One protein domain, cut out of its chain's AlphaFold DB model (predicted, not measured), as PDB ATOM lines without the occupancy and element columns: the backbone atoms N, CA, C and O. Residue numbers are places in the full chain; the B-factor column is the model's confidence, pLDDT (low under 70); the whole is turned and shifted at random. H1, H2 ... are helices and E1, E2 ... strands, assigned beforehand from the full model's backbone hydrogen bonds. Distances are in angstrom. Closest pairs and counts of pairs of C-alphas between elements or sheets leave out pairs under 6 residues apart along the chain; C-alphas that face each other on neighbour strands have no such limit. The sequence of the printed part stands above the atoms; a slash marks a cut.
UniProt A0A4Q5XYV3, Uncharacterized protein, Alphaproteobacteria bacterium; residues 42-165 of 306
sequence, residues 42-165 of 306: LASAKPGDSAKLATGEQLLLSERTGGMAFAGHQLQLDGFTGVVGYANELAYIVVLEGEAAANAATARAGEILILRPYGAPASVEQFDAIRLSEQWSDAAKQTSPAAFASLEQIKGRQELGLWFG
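What this domain is: This is residues 42 to 165 of the 306 residues of an uncharacterized protein of Alphaproteobacteria bacterium (UniProt A0A4Q5XYV3). One strongly twisted antiparallel sheet is folded over on itself at sharp bends in its three long strands, E1, E2 and E3, with E4 coming back near E5 and E6. The long helix H3 runs across the outside of this sheet, the short helix H1 packs on H3, and residues 160 to 165, of which 160 to 163 belong to H3, stick out free at the end. The 124 printed residues hold six named strands, then three named helices, in the order E1 E2 E3 E4 E5 E6 H1 H2 H3, a mixed class. The whole is compact, with a radius of gyration of the C-alphas of 13.8 A and spans of 38 by 32 by 27 A.

How they stand to each other: After residues 42 to 57, which hold no named element, find E1, residues 58 to 70, an edge strand that bends by 147 degrees at residue 66. It forms a hairpin with E2, residues 73 to 86; N 61 and O 82 are 2.9 A apart. E2 forms a hairpin with E3, residues 91 to 102; look at N 94 and O 83, 2.8 A apart. E1 to E4, residues 105 to 108, make a meander, each strand the antiparallel neighbour of the one before; between E3 and E4, N 100 and O 107 are 2.9 A apart. The sheet is branched at E3: E2 lies on one side, E4 and E5, residues 111 to 115, on the other. For E3 and E5, N 93 and O 113 are 2.9 A apart. E5 and E6, residues 123 to 126, form a hairpin, with N 112 and O 125 at 2.8 A. H3, residues 145 to 163, is on the sheet at a height of 10.3 A; its closest C-alphas to E3 are those of Ser 150 and Leu 96, 5.7 A apart. On the local plane it stands at 81 degrees to E2, across the strands. H1, residues 129 to 134, touches H3 at a steep tilt of 56 degrees, opposite ways; their closest C-alphas are those of Ala 129 and Lys 155, 4.9 A apart. H2, residues 138 to 143, is close to H3 but not clearly touching, the closest C-alphas being those of Lys 141 and Phe 148, 6.0 A apart. In H1, H2 and H3 every O i to N i+4 pair is within hydrogen-bond range.

Where its parts are: Find C-alpha 58 at (79.221, 321.809, 48.976), where E1 begins; it spans 12.7 A, E2 13.4 A, E3 11.9 A and E5 13.1 A. H3 starts at C-alpha 145, (77.249, 317.383, 33.044), and runs 26.8 A to C-alpha 163 at (52.441, 326.775, 36.869).

The domain as a whole: The farthest C-alphas, those of Gly 48 and Phe 164, are 42.0 A apart. The printed part has no cut, and no link is long. Confidence is under 70 at residues 42 to 48, 50 to 51, 88 to 89 and 119.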
ATOM      1  N   LEU A  42      82.556 321.701  45.316       61.81
ATOM      2  CA  LEU A  42      83.717 320.856  45.082       61.81
ATOM      3  C   LEU A  42      83.312 319.703  44.156       61.81
ATOM      4  O   LEU A  42      82.588 318.790  44.550       61.81
ATOM      5  N   ALA A  43      83.766 319.764  42.903       56.34
ATOM      6  CA  ALA A  43      83.312 318.869  41.837       56.34
ATOM      7  C   ALA A  43      84.018 317.493  41.793       56.34
ATOM      8  O   ALA A  43      83.597 316.622  41.039       56.34
ATOM      9  N   SER A  44      85.064 317.282  42.604       57.72
ATOM     10  CA  SER A  44      85.879 316.055  42.595       57.72
ATOM     11  C   SER A  44      86.182 315.575  44.014       57.72
ATOM     12  O   SER A  44      87.284 315.763  44.530       57.72
ATOM     13  N   ALA A  45      85.185 314.966  44.648       58.28
ATOM     14  CA  ALA A  45      85.276 314.443  46.005       58.28
ATOM     15  C   ALA A  45      86.000 313.094  46.080       58.28
ATOM     16  O   ALA A  45      85.610 312.128  45.421       58.28
ATOM     17  N   LYS A  46      86.987 312.967  46.964       64.12
ATOM     18  CA  LYS A  46      87.494 311.669  47.415       64.12
ATOM     19  C   LYS A  46      86.621 311.112  48.547       64.12
ATOM     20  O   LYS A  46      86.013 311.869  49.311       64.12
ATOM     21  N   PRO A  47      86.583 309.778  48.724       55.00
ATOM     22  CA  PRO A  47      86.023 309.171  49.927       55.00
ATOM     23  C   PRO A  47      86.679 309.769  51.184       55.00
ATOM     24  O   PRO A  47      87.885 309.639  51.375       55.00
ATOM     25  N   GLY A  48      85.884 310.437  52.024       62.50
ATOM     26  CA  GLY A  48      86.348 311.095  53.252       62.50
ATOM     27  C   GLY A  48      86.345 312.625  53.210       62.50
ATOM     28  O   GLY A  48      86.391 313.244  54.271       62.50
ATOM     29  N   ASP A  49      86.203 313.245  52.035       71.12
ATOM     30  CA  ASP A  49      86.131 314.713  51.930       71.12
ATOM     31  C   ASP A  49      84.865 315.271  52.598       71.12
ATOM     32  O   ASP A  49      84.881 316.365  53.159       71.12
ATOM     33  N   SER A  50      83.801 314.464  52.673       68.06
ATOM     34  CA  SER A  50      82.569 314.803  53.390       68.06
ATOM     35  C   SER A  50      82.777 315.078  54.887       68.06
ATOM     36  O   SER A  50      82.005 315.823  55.488       68.06
ATOM     37  N   ALA A  51      83.825 314.510  55.498       67.25
ATOM     38  CA  ALA A  51      84.170 314.748  56.901       67.25
ATOM     39  C   ALA A  51      84.901 316.085  57.120       67.25
ATOM     40  O   ALA A  51      84.941 316.584  58.241       67.25
ATOM     41  N   LYS A  52      85.479 316.661  56.058       70.81
ATOM     42  CA  LYS A  52      86.275 317.896  56.111       70.81
ATOM     43  C   LYS A  52      85.540 319.124  55.586       70.81
ATOM     44  O   LYS A  52      86.046 320.223  55.778       70.81
ATOM     45  N   LEU A  53      84.364 318.939  54.983       74.88
ATOM     46  CA  LEU A  53      83.532 320.024  54.464       74.88
ATOM     47  C   LEU A  53      83.329 321.124  55.504       74.88
ATOM     48  O   LEU A  53      82.820 320.869  56.602       74.88
ATOM     49  N   ALA A  54      83.721 322.343  55.145       72.06
ATOM     50  CA  ALA A  54      83.418 323.523  55.928       72.06
ATOM     51  C   ALA A  54      81.953 323.947  55.752       72.06
ATOM     52  O   ALA A  54      81.253 323.542  54.824       72.06
ATOM     53  N   THR A  55      81.463 324.778  56.668       72.19
ATOM     54  CA  THR A  55      80.123 325.358  56.543       72.19
ATOM     55  C   THR A  55      80.074 326.319  55.362       72.19
ATOM     56  O   THR A  55      80.938 327.183  55.224       72.19
ATOM     57  N   GLY A  56      79.064 326.150  54.512       70.06
ATOM     58  CA  GLY A  56      78.980 326.803  53.213       70.06
ATOM     59  C   GLY A  56      79.713 326.056  52.097       70.06
ATOM     60  O   GLY A  56      79.474 326.369  50.947       70.06
ATOM     61  N   GLU A  57      80.546 325.048  52.358       76.12
ATOM     62  CA  GLU A  57      81.074 324.213  51.274       76.12
ATOM     63  C   GLU A  57      80.065 323.137  50.869       76.12
ATOM     64  O   GLU A  57      79.315 322.595  51.691       76.12
ATOM     65  N   GLN A  58      80.071 322.823  49.578       81.94
ATOM     66  CA  GLN A  58      79.221 321.809  48.976       81.94
ATOM     67  C   GLN A  58      80.084 320.796  48.238       81.94
ATOM     68  O   GLN A  58      81.090 321.139  47.623       81.94
ATOM     69  N   LEU A  59      79.674 319.538  48.265       84.81
ATOM     70  CA  LEU A  59      80.370 318.442  47.615       84.81
ATOM     71  C   LEU A  59      79.416 317.744  46.664       84.81
ATOM     72  O   LEU A  59      78.372 317.246  47.088       84.81
ATOM     73  N   LEU A  60      79.790 317.684  45.391       86.50
ATOM     74  CA  LEU A  60      79.066 316.884  44.420       86.50
ATOM     75  C   LEU A  60      79.536 315.432  44.510       86.50
ATOM     76  O   LEU A  60      80.732 315.146  44.418       86.50
ATOM     77  N   LEU A  61      78.590 314.517  44.684       86.88
ATOM     78  CA  LEU A  61      78.815 313.079  44.626       86.88
ATOM     79  C   LEU A  61      78.023 312.517  43.447       86.88
ATOM     80  O   LEU A  61      76.852 312.853  43.278       86.88
ATOM     81  N   SER A  62      78.651 311.645  42.668       86.88
ATOM     82  CA  SER A  62      78.051 311.049  41.471       86.88
ATOM     83  C   SER A  62      78.106 309.528  41.553       86.88
ATOM     84  O   SER A  62      79.130 308.977  41.965       86.88
ATOM     85  N   GLU A  63      77.013 308.874  41.153       85.25
ATOM     86  CA  GLU A  63      76.895 307.415  40.983       85.25
ATOM     87  C   GLU A  63      77.334 306.593  42.211       85.25
ATOM     88  O   GLU A  63      77.940 305.522  42.109       85.25
ATOM     89  N   ARG A  64      77.046 307.091  43.417       86.88
ATOM     90  CA  ARG A  64      77.508 306.469  44.656       86.88
ATOM     91  C   ARG A  64      76.485 305.483  45.209       86.88
ATOM     92  O   ARG A  64      75.336 305.828  45.451       86.88
ATOM     93  N   THR A  65      76.949 304.275  45.513       92.25
ATOM     94  CA  THR A  65      76.163 303.247  46.210       92.25
ATOM     95  C   THR A  65      76.911 302.761  47.450       92.25
ATOM     96  O   THR A  65      78.140 302.654  47.443       92.25
ATOM     97  N   GLY A  66      76.176 302.466  48.521       91.19
ATOM     98  CA  GLY A  66      76.696 301.934  49.778       91.19
ATOM     99  C   GLY A  66      76.674 302.933  50.935       91.19
ATOM    100  O   GLY A  66      76.020 303.972  50.890       91.19
ATOM    101  N   GLY A  67      77.392 302.586  52.003       89.88
ATOM    102  CA  GLY A  67      77.431 303.372  53.232       89.88
ATOM    103  C   GLY A  67      78.336 304.607  53.148       89.88
ATOM    104  O   GLY A  67      79.447 304.545  52.615       89.88
ATOM    105  N   MET A  68      77.909 305.724  53.742       88.81
ATOM    106  CA  MET A  68      78.738 306.918  53.930       88.81
ATOM    107  C   MET A  68      78.497 307.546  55.303       88.81
ATOM    108  O   MET A  68      77.372 307.894  55.631       88.81
ATOM    109  N   ALA A  69      79.559 307.760  56.079       87.44
ATOM    110  CA  ALA A  69      79.463 308.567  57.290       87.44
ATOM    111  C   ALA A  69      79.398 310.059  56.928       87.44
ATOM    112  O   ALA A  69      80.244 310.562  56.180       87.44
ATOM    113  N   PHE A  70      78.404 310.764  57.461       87.81
ATOM    114  CA  PHE A  70      78.255 312.205  57.285       87.81
ATOM    115  C   PHE A  70      77.437 312.802  58.426       87.81
ATOM    116  O   PHE A  70      76.406 312.254  58.807       87.81
ATOM    117  N   ALA A  71      77.908 313.923  58.970       85.25
ATOM    118  CA  ALA A  71      77.237 314.666  60.031       85.25
ATOM    119  C   ALA A  71      76.784 313.819  61.247       85.25
ATOM    120  O   ALA A  71      75.739 314.078  61.836       85.25
ATOM    121  N   GLY A  72      77.553 312.784  61.608       81.38
ATOM    122  CA  GLY A  72      77.229 311.891  62.731       81.38
ATOM    123  C   GLY A  72      76.214 310.797  62.395       81.38
ATOM    124  O   GLY A  72      75.852 310.008  63.263       81.38
ATOM    125  N   HIS A  73      75.788 310.712  61.134       87.06
ATOM    126  CA  HIS A  73      74.886 309.690  60.626       87.06
ATOM    127  C   HIS A  73      75.616 308.725  59.696       87.06
ATOM    128  O   HIS A  73      76.503 309.107  58.928       87.06
ATOM    129  N   GLN A  74      75.191 307.463  59.735       89.19
ATOM    130  CA  GLN A  74      75.510 306.496  58.697       89.19
ATOM    131  C   GLN A  74      74.442 306.598  57.609       89.19
ATOM    132  O   GLN A  74      73.299 306.189  57.805       89.19
ATOM    133  N   LEU A  75      74.821 307.168  56.472       91.88
ATOM    134  CA  LEU A  75      73.964 307.270  55.304       91.88
ATOM    135  C   LEU A  75      74.012 305.979  54.505       91.88
ATOM    136  O   LEU A  75      75.088 305.400  54.329       91.88
ATOM    137  N   GLN A  76      72.864 305.583  53.973       95.06
ATOM    138  CA  GLN A  76      72.755 304.561  52.946       95.06
ATOM    139  C   GLN A  76      72.434 305.240  51.616       95.06
ATOM    140  O   GLN A  76      71.439 305.951  51.507       95.06
ATOM    141  N   LEU A  77      73.296 305.033  50.624       95.06
ATOM    142  CA  LEU A  77      73.160 305.596  49.285       95.06
ATOM    143  C   LEU A  77      72.875 304.470  48.288       95.06
ATOM    144  O   LEU A  77      73.524 303.423  48.354       95.06
ATOM    145  N   ASP A  78      71.940 304.688  47.368       95.31
ATOM    146  CA  ASP A  78      71.617 303.742  46.293       95.31
ATOM    147  C   ASP A  78      71.498 304.481  44.960       95.31
ATOM    148  O   ASP A  78      70.608 305.318  44.787       95.31
ATOM    149  N   GLY A  79      72.452 304.245  44.051       92.75
ATOM    150  CA  GLY A  79      72.543 304.973  42.781       92.75
ATOM    151  C   GLY A  79      72.578 306.499  42.945       92.75
ATOM    152  O   GLY A  79      72.081 307.215  42.081       92.75
ATOM    153  N   PHE A  80      73.100 306.999  44.069       93.25
ATOM    154  CA  PHE A  80      72.982 308.399  44.462       93.25
ATOM    155  C   PHE A  80      73.871 309.304  43.609       93.25
ATOM    156  O   PHE A  80      75.099 309.170  43.613       93.25
ATOM    157  N   THR A  81      73.246 310.297  42.987       91.88
ATOM    158  CA  THR A  81      73.917 311.488  42.463       91.88
ATOM    159  C   THR A  81      73.297 312.705  43.129       91.88
ATOM    160  O   THR A  81      72.075 312.867  43.128       91.88
ATOM    161  N   GLY A  82      74.116 313.571  43.716       90.94
ATOM    162  CA  GLY A  82      73.600 314.700  44.473       90.94
ATOM    163  C   GLY A  82      74.649 315.523  45.201       90.94
ATOM    164  O   GLY A  82      75.849 315.273  45.108       90.94
ATOM    165  N   VAL A  83      74.179 316.532  45.928       89.25
ATOM    166  CA  VAL A  83      75.029 317.494  46.638       89.25
ATOM    167  C   VAL A  83      74.929 317.245  48.133       89.25
ATOM    168  O   VAL A  83      73.829 317.160  48.670       89.25
ATOM    169  N   VAL A  84      76.065 317.169  48.820       89.44
ATOM    170  CA  VAL A  84      76.118 317.143  50.287       89.44
ATOM    171  C   VAL A  84      76.806 318.395  50.808       89.44
ATOM    172  O   VAL A  84      77.774 318.863  50.212       89.44
ATOM    173  N   GLY A  85      76.321 318.949  51.914       86.56
ATOM    174  CA  GLY A  85      76.875 320.190  52.446       86.56
ATOM    175  C   GLY A  85      76.428 320.501  53.865       86.56
ATOM    176  O   GLY A  85      75.539 319.852  54.423       86.56
ATOM    177  N   TYR A  86      77.067 321.512  54.445       78.69
ATOM    178  CA  TYR A  86      76.686 322.084  55.732       78.69
ATOM    179  C   TYR A  86      76.127 323.490  55.525       78.69
ATOM    180  O   TYR A  86      76.810 324.367  54.995       78.69
ATOM    181  N   ALA A  87      74.905 323.703  55.996       75.94
ATOM    182  CA  ALA A  87      74.370 325.022  56.303       75.94
ATOM    183  C   ALA A  87      74.711 325.384  57.759       75.94
ATOM    184  O   ALA A  87      75.197 324.549  58.526       75.94
ATOM    185  N   ASN A  88      74.456 326.628  58.166       67.06
ATOM    186  CA  ASN A  88      74.755 327.057  59.536       67.06
ATOM    187  C   ASN A  88      74.018 326.232  60.598       67.06
ATOM    188  O   ASN A  88      74.593 325.928  61.641       67.06
ATOM    189  N   GLU A  89      72.773 325.847  60.331       69.12
ATOM    190  CA  GLU A  89      71.889 325.187  61.302       69.12
ATOM    191  C   GLU A  89      71.768 323.672  61.093       69.12
ATOM    192  O   GLU A  89      71.250 322.966  61.954       69.12
ATOM    193  N   LEU A  90      72.231 323.142  59.957       81.25
ATOM    194  CA  LEU A  90      72.033 321.735  59.616       81.25
ATOM    195  C   LEU A  90      73.036 321.219  58.589       81.25
ATOM    196  O   LEU A  90      73.683 321.986  57.878       81.25
ATOM    197  N   ALA A  91      73.120 319.899  58.480       86.69
ATOM    198  CA  ALA A  91      73.749 319.235  57.350       86.69
ATOM    199  C   ALA A  91      72.664 318.733  56.395       86.69
ATOM    200  O   ALA A  91      71.573 318.358  56.831       86.69
ATOM    201  N   TYR A  92      72.934 318.733  55.094       90.00
ATOM    202  CA  TYR A  92      71.939 318.354  54.097       90.00
ATOM    203  C   TYR A  92      72.517 317.519  52.963       90.00
ATOM    204  O   TYR A  92      73.711 317.577  52.658       90.00
ATOM    205  N   ILE A  93      71.630 316.757  52.327       92.69
ATOM    206  CA  ILE A  93      71.898 315.944  51.143       92.69
ATOM    207  C   ILE A  93      70.779 316.208  50.137       92.69
ATOM    208  O   ILE A  93      69.640 315.805  50.351       92.69
ATOM    209  N   VAL A  94      71.098 316.889  49.045       92.50
ATOM    210  CA  VAL A  94      70.201 317.082  47.904       92.50
ATOM    211  C   VAL A  94      70.335 315.890  46.974       92.50
ATOM    212  O   VAL A  94      71.443 315.577  46.542       92.50
ATOM    213  N   VAL A  95      69.219 315.255  46.634       94.62
ATOM    214  CA  VAL A  95      69.198 314.095  45.742       94.62
ATOM    215  C   VAL A  95      68.780 314.539  44.342       94.62
ATOM    216  O   VAL A  95      67.665 315.022  44.130       94.62
ATOM    217  N   LEU A  96      69.678 314.364  43.376       94.19
ATOM    218  CA  LEU A  96      69.407 314.618  41.959       94.19
ATOM    219  C   LEU A  96      68.975 313.332  41.252       94.19
ATOM    220  O   LEU A  96      68.051 313.357  40.442       94.19
ATOM    221  N   GLU A  97      69.589 312.206  41.618       95.25
ATOM    222  CA  GLU A  97      69.235 310.857  41.173       95.25
ATOM    223  C   GLU A  97      69.443 309.840  42.299       95.25
ATOM    224  O   GLU A  97      70.206 310.087  43.238       95.25
ATOM    225  N   GLY A  98      68.771 308.693  42.185       95.62
ATOM    226  CA  GLY A  98      68.839 307.620  43.174       95.62
ATOM    227  C   GLY A  98      68.154 307.984  44.488       95.62
ATOM    228  O   GLY A  98      67.166 308.729  44.508       95.62
ATOM    229  N   GLU A  99      68.679 307.431  45.581       96.88
ATOM    230  CA  GLU A  99      68.153 307.630  46.930       96.88
ATOM    231  C   GLU A  99      69.275 307.841  47.959       96.88
ATOM    232  O   GLU A  99      70.367 307.271  47.862       96.88
ATOM    233  N   ALA A 100      68.976 308.641  48.983       96.62
ATOM    234  CA  ALA A 100      69.794 308.786  50.178       96.62
ATOM    235  C   ALA A 100      68.926 308.586  51.420       96.62
ATOM    236  O   ALA A 100      67.888 309.231  51.571       96.62
ATOM    237  N   ALA A 101      69.357 307.715  52.329       96.00
ATOM    238  CA  ALA A 101      68.629 307.413  53.551       96.00
ATOM    239  C   ALA A 101      69.490 307.599  54.802       96.00
ATOM    240  O   ALA A 101      70.672 307.251  54.821       96.00
ATOM    241  N   ALA A 102      68.870 308.109  55.864       93.06
ATOM    242  CA  ALA A 102      69.425 308.172  57.210       93.06
ATOM    243  C   ALA A 102      68.339 307.793  58.217       93.06
ATOM    244  O   ALA A 102      67.275 308.416  58.269       93.06
ATOM    245  N   ASN A 103      68.615 306.799  59.063       87.12
ATOM    246  CA  ASN A 103      67.638 306.260  60.009       87.12
ATOM    247  C   ASN A 103      66.342 305.824  59.288       87.12
ATOM    248  O   ASN A 103      66.384 304.931  58.448       87.12
ATOM    249  N   ALA A 104      65.203 306.445  59.613       89.19
ATOM    250  CA  ALA A 104      63.896 306.161  59.016       89.19
ATOM    251  C   ALA A 104      63.516 307.109  57.858       89.19
ATOM    252  O   ALA A 104      62.429 306.979  57.301       89.19
ATOM    253  N   ALA A 105      64.371 308.080  57.522       94.94
ATOM    254  CA  ALA A 105      64.117 309.067  56.480       94.94
ATOM    255  C   ALA A 105      64.857 308.693  55.190       94.94
ATOM    256  O   ALA A 105      66.063 308.448  55.223       94.94
ATOM    257  N   THR A 106      64.144 308.701  54.064       97.25
ATOM    258  CA  THR A 106      64.687 308.413  52.729       97.25
ATOM    259  C   THR A 106      64.282 309.527  51.777       97.25
ATOM    260  O   THR A 106      63.091 309.730  51.559       97.25
ATOM    261  N   ALA A 107      65.266 310.227  51.220       96.69
ATOM    262  CA  ALA A 107      65.075 311.216  50.169       96.69
ATOM    263  C   ALA A 107      65.376 310.607  48.795       96.69
ATOM    264  O   ALA A 107      66.304 309.806  48.641       96.69
ATOM    265  N   ARG A 108      64.607 311.026  47.796       96.81
ATOM    266  CA  ARG A 108      64.700 310.630  46.387       96.81
ATOM    267  C   ARG A 108      64.954 311.837  45.494       96.81
ATOM    268  O   ARG A 108      64.896 312.976  45.937       96.81
ATOM    269  N   ALA A 109      65.182 311.592  44.207       94.62
ATOM    270  CA  ALA A 109      65.367 312.641  43.203       94.62
ATOM    271  C   ALA A 109      64.323 313.779  43.303       94.62
ATOM    272  O   ALA A 109      63.128 313.561  43.081       94.62
ATOM    273  N   GLY A 110      64.793 315.001  43.568       90.56
ATOM    274  CA  GLY A 110      63.959 316.191  43.793       90.56
ATOM    275  C   GLY A 110      63.705 316.529  45.266       90.56
ATOM    276  O   GLY A 110      63.066 317.541  45.560       90.56
ATOM    277  N   GLU A 111      64.223 315.716  46.181       93.31
ATOM    278  CA  GLU A 111      64.102 315.888  47.625       93.31
ATOM    279  C   GLU A 111      65.464 316.182  48.267       93.31
ATOM    280  O   GLU A 111      66.537 315.948  47.701       93.31
ATOM    281  N   ILE A 112      65.399 316.722  49.478       92.00
ATOM    282  CA  ILE A 112      66.533 316.980  50.349       92.00
ATOM    283  C   ILE A 112      66.356 316.200  51.646       92.00
ATOM    284  O   ILE A 112      65.311 316.265  52.294       92.00
ATOM    285  N   LEU A 113      67.394 315.463  52.033       93.56
ATOM    286  CA  LEU A 113      67.504 314.845  53.346       93.56
ATOM    287  C   LEU A 113      68.225 315.819  54.279       93.56
ATOM    288  O   LEU A 113      69.390 316.158  54.063       93.56
ATOM    289  N   ILE A 114      67.521 316.270  55.311       90.81
ATOM    290  CA  ILE A 114      68.006 317.209  56.318       90.81
ATOM    291  C   ILE A 114      68.437 316.423  57.554       90.81
ATOM    292  O   ILE A 114      67.643 315.704  58.164       90.81
ATOM    293  N   LEU A 115      69.695 316.601  57.944       88.38
ATOM    294  CA  LEU A 115      70.294 316.038  59.145       88.38
ATOM    295  C   LEU A 115      70.438 317.157  60.176       88.38
ATOM    296  O   LEU A 115      71.268 318.064  60.046       88.38
ATOM    297  N   ARG A 116      69.574 317.112  61.185       83.38
ATOM    298  CA  ARG A 116      69.534 318.113  62.248       83.38
ATOM    299  C   ARG A 116      70.597 317.801  63.309       83.38
ATOM    300  O   ARG A 116      70.873 316.627  63.560       83.38
ATOM    301  N   PRO A 117      71.189 318.824  63.948       77.06
ATOM    302  CA  PRO A 117      72.107 318.604  65.057       77.06
ATOM    303  C   PRO A 117      71.387 317.927  66.238       77.06
ATOM    304  O   PRO A 117      70.157 317.876  66.300       77.06
ATOM    305  N   TYR A 118      72.168 317.416  67.191       73.50
ATOM    306  CA  TYR A 118      71.661 316.827  68.447       73.50
ATOM    307  C   TYR A 118      70.805 315.582  68.306       73.50
ATOM    308  O   TYR A 118      69.906 315.346  69.111       73.50
ATOM    309  N   GLY A 119      71.076 314.789  67.267       68.25
ATOM    310  CA  GLY A 119      70.406 313.508  67.062       68.25
ATOM    311  C   GLY A 119      68.897 313.648  66.878       68.25
ATOM    312  O   GLY A 119      68.171 312.657  66.969       68.25
ATOM    313  N   ALA A 120      68.427 314.865  66.584       78.81
ATOM    314  CA  ALA A 120      67.082 315.084  66.108       78.81
ATOM    315  C   ALA A 120      66.859 314.233  64.845       78.81
ATOM    316  O   ALA A 120      67.784 314.038  64.046       78.81
ATOM    317  N   PRO A 121      65.647 313.682  64.665       83.44
ATOM    318  CA  PRO A 121      65.381 312.787  63.555       83.44
ATOM    319  C   PRO A 121      65.622 313.509  62.230       83.44
ATOM    320  O   PRO A 121      65.260 314.677  62.066       83.44
ATOM    321  N   ALA A 122      66.224 312.785  61.287       89.88
ATOM    322  CA  ALA A 122      66.365 313.264  59.925       89.88
ATOM    323  C   ALA A 122      64.977 313.513  59.316       89.88
ATOM    324  O   ALA A 122      64.025 312.778  59.595       89.88
ATOM    325  N   SER A 123      64.865 314.548  58.491       90.81
ATOM    326  CA  SER A 123      63.622 314.910  57.806       90.81
ATOM    327  C   SER A 123      63.838 315.011  56.304       90.81
ATOM    328  O   SER A 123      64.945 315.288  55.849       90.81
ATOM    329  N   VAL A 124      62.775 314.781  55.537       92.06
ATOM    330  CA  VAL A 124      62.785 314.900  54.076       92.06
ATOM    331  C   VAL A 124      61.911 316.076  53.685       92.06
ATOM    332  O   VAL A 124      60.777 316.188  54.150       92.06
ATOM    333  N   GLU A 125      62.443 316.946  52.840       89.31
ATOM    334  CA  GLU A 125      61.724 318.086  52.278       89.31
ATOM    335  C   GLU A 125      61.975 318.168  50.766       89.31
ATOM    336  O   GLU A 125      62.803 317.443  50.218       89.31
ATOM    337  N   GLN A 126      61.260 319.049  50.070       87.69
ATOM    338  CA  GLN A 126      61.606 319.425  48.697       87.69
ATOM    339  C   GLN A 126      62.572 320.609  48.731       87.69
ATOM    340  O   GLN A 126      62.410 321.509  49.555       87.69
ATOM    341  N   PHE A 127      63.553 320.622  47.830       86.25
ATOM    342  CA  PHE A 127      64.464 321.758  47.671       86.25
ATOM    343  C   PHE A 127      64.080 322.623  46.470       86.25
ATOM    344  O   PHE A 127      63.462 322.139  45.524       86.25
ATOM    345  N   ASP A 128      64.509 323.884  46.477       85.00
ATOM    346  CA  ASP A 128      64.352 324.797  45.342       85.00
ATOM    347  C   ASP A 128      65.391 324.495  44.244       85.00
ATOM    348  O   ASP A 128      66.555 324.909  44.319       85.00
ATOM    349  N   ALA A 129      64.978 323.742  43.221       87.94
ATOM    350  CA  ALA A 129      65.858 323.353  42.121       87.94
ATOM    351  C   ALA A 129      66.145 324.495  41.144       87.94
ATOM    352  O   ALA A 129      67.205 324.497  40.514       87.94
ATOM    353  N   ILE A 130      65.246 325.480  41.041       84.19
ATOM    354  CA  ILE A 130      65.459 326.674  40.218       84.19
ATOM    355  C   ILE A 130      66.668 327.417  40.776       84.19
ATOM    356  O   ILE A 130      67.664 327.602  40.075       84.19
ATOM    357  N   ARG A 131      66.640 327.730  42.071       79.38
ATOM    358  CA  ARG A 131      67.714 328.482  42.716       79.38
ATOM    359  C   ARG A 131      69.025 327.705  42.810       79.38
ATOM    360  O   ARG A 131      70.090 328.291  42.623       79.38
ATOM    361  N   LEU A 132      68.973 326.390  43.051       83.69
ATOM    362  CA  LEU A 132      70.180 325.559  43.021       83.69
ATOM    363  C   LEU A 132      70.828 325.551  41.624       83.69
ATOM    364  O   LEU A 132      72.052 325.602  41.524       83.69
ATOM    365  N   SER A 133      70.027 325.536  40.550       85.12
ATOM    366  CA  SER A 133      70.545 325.584  39.173       85.12
ATOM    367  C   SER A 133      71.255 326.901  38.854       85.12
ATOM    368  O   SER A 133      72.297 326.896  38.199       85.12
ATOM    369  N   GLU A 134      70.737 328.022  39.366       82.00
ATOM    370  CA  GLU A 134      71.301 329.360  39.157       82.00
ATOM    371  C   GLU A 134      72.663 329.538  39.839       82.00
ATOM    372  O   GLU A 134      73.501 330.297  39.353       82.00
ATOM    373  N   GLN A 135      72.908 328.820  40.938       77.38
ATOM    374  CA  GLN A 135      74.178 328.862  41.670       77.38
ATOM    375  C   GLN A 135      75.208 327.833  41.189       77.38
ATOM    376  O   GLN A 135      76.349 327.831  41.656       77.38
ATOM    377  N   TRP A 136      74.842 326.958  40.253       79.25
ATOM    378  CA  TRP A 136      75.748 325.930  39.757       79.25
ATOM    379  C   TRP A 136      76.867 326.555  38.914       79.25
ATOM    380  O   TRP A 136      76.620 327.120  37.843       79.25
ATOM    381  N   SER A 137      78.115 326.443  39.375       77.00
ATOM    382  CA  SER A 137      79.264 327.040  38.686       77.00
ATOM    383  C   SER A 137      79.521 326.385  37.325       77.00
ATOM    384  O   SER A 137      79.313 325.183  37.146       77.00
ATOM    385  N   ASP A 138      80.036 327.145  36.355       79.81
ATOM    386  CA  ASP A 138      80.347 326.600  35.025       79.81
ATOM    387  C   ASP A 138      81.406 325.489  35.083       79.81
ATOM    388  O   ASP A 138      81.313 324.500  34.356       79.81
ATOM    389  N   ALA A 139      82.364 325.595  36.009       74.69
ATOM    390  CA  ALA A 139      83.334 324.537  36.282       74.69
ATOM    391  C   ALA A 139      82.653 323.239  36.756       74.69
ATOM    392  O   ALA A 139      83.003 322.146  36.302       74.69
ATOM    393  N   ALA A 140      81.642 323.340  37.624       73.12
ATOM    394  CA  ALA A 140      80.879 322.179  38.069       73.12
ATOM    395  C   ALA A 140      79.986 321.604  36.957       73.12
ATOM    396  O   ALA A 140      79.881 320.382  36.851       73.12
ATOM    397  N   LYS A 141      79.409 322.443  36.080       83.12
ATOM    398  CA  LYS A 141      78.668 321.972  34.887       83.12
ATOM    399  C   LYS A 141      79.565 321.147  33.965       83.12
ATOM    400  O   LYS A 141      79.142 320.112  33.462       83.12
ATOM    401  N   GLN A 142      80.808 321.587  33.762       81.38
ATOM    402  CA  GLN A 142      81.782 320.880  32.923       81.38
ATOM    403  C   GLN A 142      82.272 319.576  33.561       81.38
ATOM    404  O   GLN A 142      82.473 318.588  32.859       81.38
ATOM    405  N   THR A 143      82.454 319.564  34.881       78.50
ATOM    406  CA  THR A 143      82.983 318.394  35.598       78.50
ATOM    407  C   THR A 143      81.937 317.290  35.752       78.50
ATOM    408  O   THR A 143      82.277 316.111  35.802       78.50
ATOM    409  N   SER A 144      80.653 317.637  35.839       82.62
ATOM    410  CA  SER A 144      79.571 316.664  36.023       82.62
ATOM    411  C   SER A 144      78.315 317.066  35.245       82.62
ATOM    412  O   SER A 144      77.300 317.438  35.838       82.62
ATOM    413  N   PRO A 145      78.358 316.971  33.902       87.56
ATOM    414  CA  PRO A 145      77.249 317.383  33.044       87.56
ATOM    415  C   PRO A 145      75.994 316.529  33.250       87.56
ATOM    416  O   PRO A 145      74.887 317.048  33.141       87.56
ATOM    417  N   ALA A 146      76.155 315.245  33.592       88.50
ATOM    418  CA  ALA A 146      75.036 314.356  33.901       88.50
ATOM    419  C   ALA A 146      74.257 314.846  35.133       88.50
ATOM    420  O   ALA A 146      73.059 315.076  35.030       88.50
ATOM    421  N   ALA A 147      74.945 315.134  36.245       89.44
ATOM    422  CA  ALA A 147      74.314 315.652  37.460       89.44
ATOM    423  C   ALA A 147      73.570 316.978  37.214       89.44
ATOM    424  O   ALA A 147      72.456 317.172  37.700       89.44
ATOM    425  N   PHE A 148      74.160 317.878  36.420       91.00
ATOM    426  CA  PHE A 148      73.499 319.129  36.050       91.00
ATOM    427  C   PHE A 148      72.255 318.894  35.175       91.00
ATOM    428  O   PHE A 148      71.233 319.547  35.375       91.00
ATOM    429  N   ALA A 149      72.294 317.930  34.250       92.62
ATOM    430  CA  ALA A 149      71.121 317.560  33.460       92.62
ATOM    431  C   ALA A 149      69.982 317.017  34.345       92.62
ATOM    432  O   ALA A 149      68.822 317.376  34.135       92.62
ATOM    433  N   SER A 150      70.294 316.209  35.360       93.75
ATOM    434  CA  SER A 150      69.309 315.706  36.329       93.75
ATOM    435  C   SER A 150      68.691 316.845  37.149       93.75
ATOM    436  O   SER A 150      67.476 316.868  37.365       93.75
ATOM    437  N   LEU A 151      69.496 317.842  37.541       92.56
ATOM    438  CA  LEU A 151      69.004 319.057  38.195       92.56
ATOM    439  C   LEU A 151      68.034 319.846  37.301       92.56
ATOM    440  O   LEU A 151      66.951 320.208  37.759       92.56
ATOM    441  N   GLU A 152      68.370 320.067  36.028       94.50
ATOM    442  CA  GLU A 152      67.487 320.761  35.076       94.50
ATOM    443  C   GLU A 152      66.163 320.005  34.852       94.50
ATOM    444  O   GLU A 152      65.099 320.618  34.747       94.50
ATOM    445  N   GLN A 153      66.175 318.668  34.872       94.12
ATOM    446  CA  GLN A 153      64.942 317.872  34.820       94.12
ATOM    447  C   GLN A 153      64.073 318.035  36.077       94.12
ATOM    448  O   GLN A 153      62.843 318.063  35.984       94.12
ATOM    449  N   ILE A 154      64.677 318.110  37.267       92.81
ATOM    450  CA  ILE A 154      63.948 318.385  38.518       92.81
ATOM    451  C   ILE A 154      63.348 319.789  38.467       92.81
ATOM    452  O   ILE A 154      62.151 319.948  38.711       92.81
ATOM    453  N   LYS A 155      64.151 320.784  38.089       92.31
ATOM    454  CA  LYS A 155      63.727 322.173  37.916       92.31
ATOM    455  C   LYS A 155      62.527 322.290  36.980       92.31
ATOM    456  O   LYS A 155      61.505 322.830  37.388       92.31
ATOM    457  N   GLY A 156      62.590 321.701  35.783       90.94
ATOM    458  CA  GLY A 156      61.474 321.741  34.833       90.94
ATOM    459  C   GLY A 156      60.185 321.117  35.390       90.94
ATOM    460  O   GLY A 156      59.088 321.633  35.169       90.94
ATOM    461  N   ARG A 157      60.290 320.038  36.182       88.25
ATOM    462  CA  ARG A 157      59.132 319.449  36.884       88.25
ATOM    463  C   ARG A 157      58.562 320.389  37.949       88.25
ATOM    464  O   ARG A 157      57.339 320.475  38.076       88.25
ATOM    465  N   GLN A 158      59.418 321.083  38.697       87.88
ATOM    466  CA  GLN A 158      58.990 322.050  39.710       87.88
ATOM    467  C   GLN A 158      58.333 323.286  39.084       87.88
ATOM    468  O   GLN A 158      57.260 323.683  39.529       87.88
ATOM    469  N   GLU A 159      58.902 323.840  38.010       87.31
ATOM    470  CA  GLU A 159      58.329 324.965  37.257       87.31
ATOM    471  C   GLU A 159      56.929 324.636  36.722       87.31
ATOM    472  O   GLU A 159      55.989 325.412  36.903       87.31
ATOM    473  N   LEU A 160      56.755 323.445  36.136       85.50
ATOM    474  CA  LEU A 160      55.440 322.966  35.710       85.50
ATOM    475  C   LEU A 160      54.485 322.819  36.902       85.50
ATOM    476  O   LEU A 160      53.334 323.245  36.827       85.50
ATOM    477  N   GLY A 161      54.945 322.243  38.014       80.75
ATOM    478  CA  GLY A 161      54.140 322.098  39.227       80.75
ATOM    479  C   GLY A 161      53.664 323.438  39.797       80.75
ATOM    480  O   GLY A 161      52.496 323.546  40.172       80.75
ATOM    481  N   LEU A 162      54.523 324.460  39.798       80.50
ATOM    482  CA  LEU A 162      54.177 325.834  40.178       80.50
ATOM    483  C   LEU A 162      53.155 326.437  39.205       80.50
ATOM    484  O   LEU A 162      52.152 326.995  39.645       80.50
ATOM    485  N   TRP A 163      53.361 326.273  37.895       79.12
ATOM    486  CA  TRP A 163      52.441 326.775  36.869       79.12
ATOM    487  C   TRP A 163      51.030 326.187  37.002       79.12
ATOM    488  O   TRP A 163      50.038 326.904  36.888       79.12
ATOM    489  N   PHE A 164      50.928 324.891  37.312       78.44
ATOM    490  CA  PHE A 164      49.652 324.217  37.565       78.44
ATOM    491  C   PHE A 164      49.071 324.476  38.969       78.44
ATOM    492  O   PHE A 164      48.038 323.894  39.303       78.44
ATOM    493  N   GLY A 165      49.726 325.283  39.814       71.81
ATOM    494  CA  GLY A 165      49.319 325.513  41.207       71.81
ATOM    495  C   GLY A 165      49.370 324.256  42.086       71.81
ATOM    496  O   GLY A 165      48.687 324.184  43.104       71.81
TER     497      GLY A 165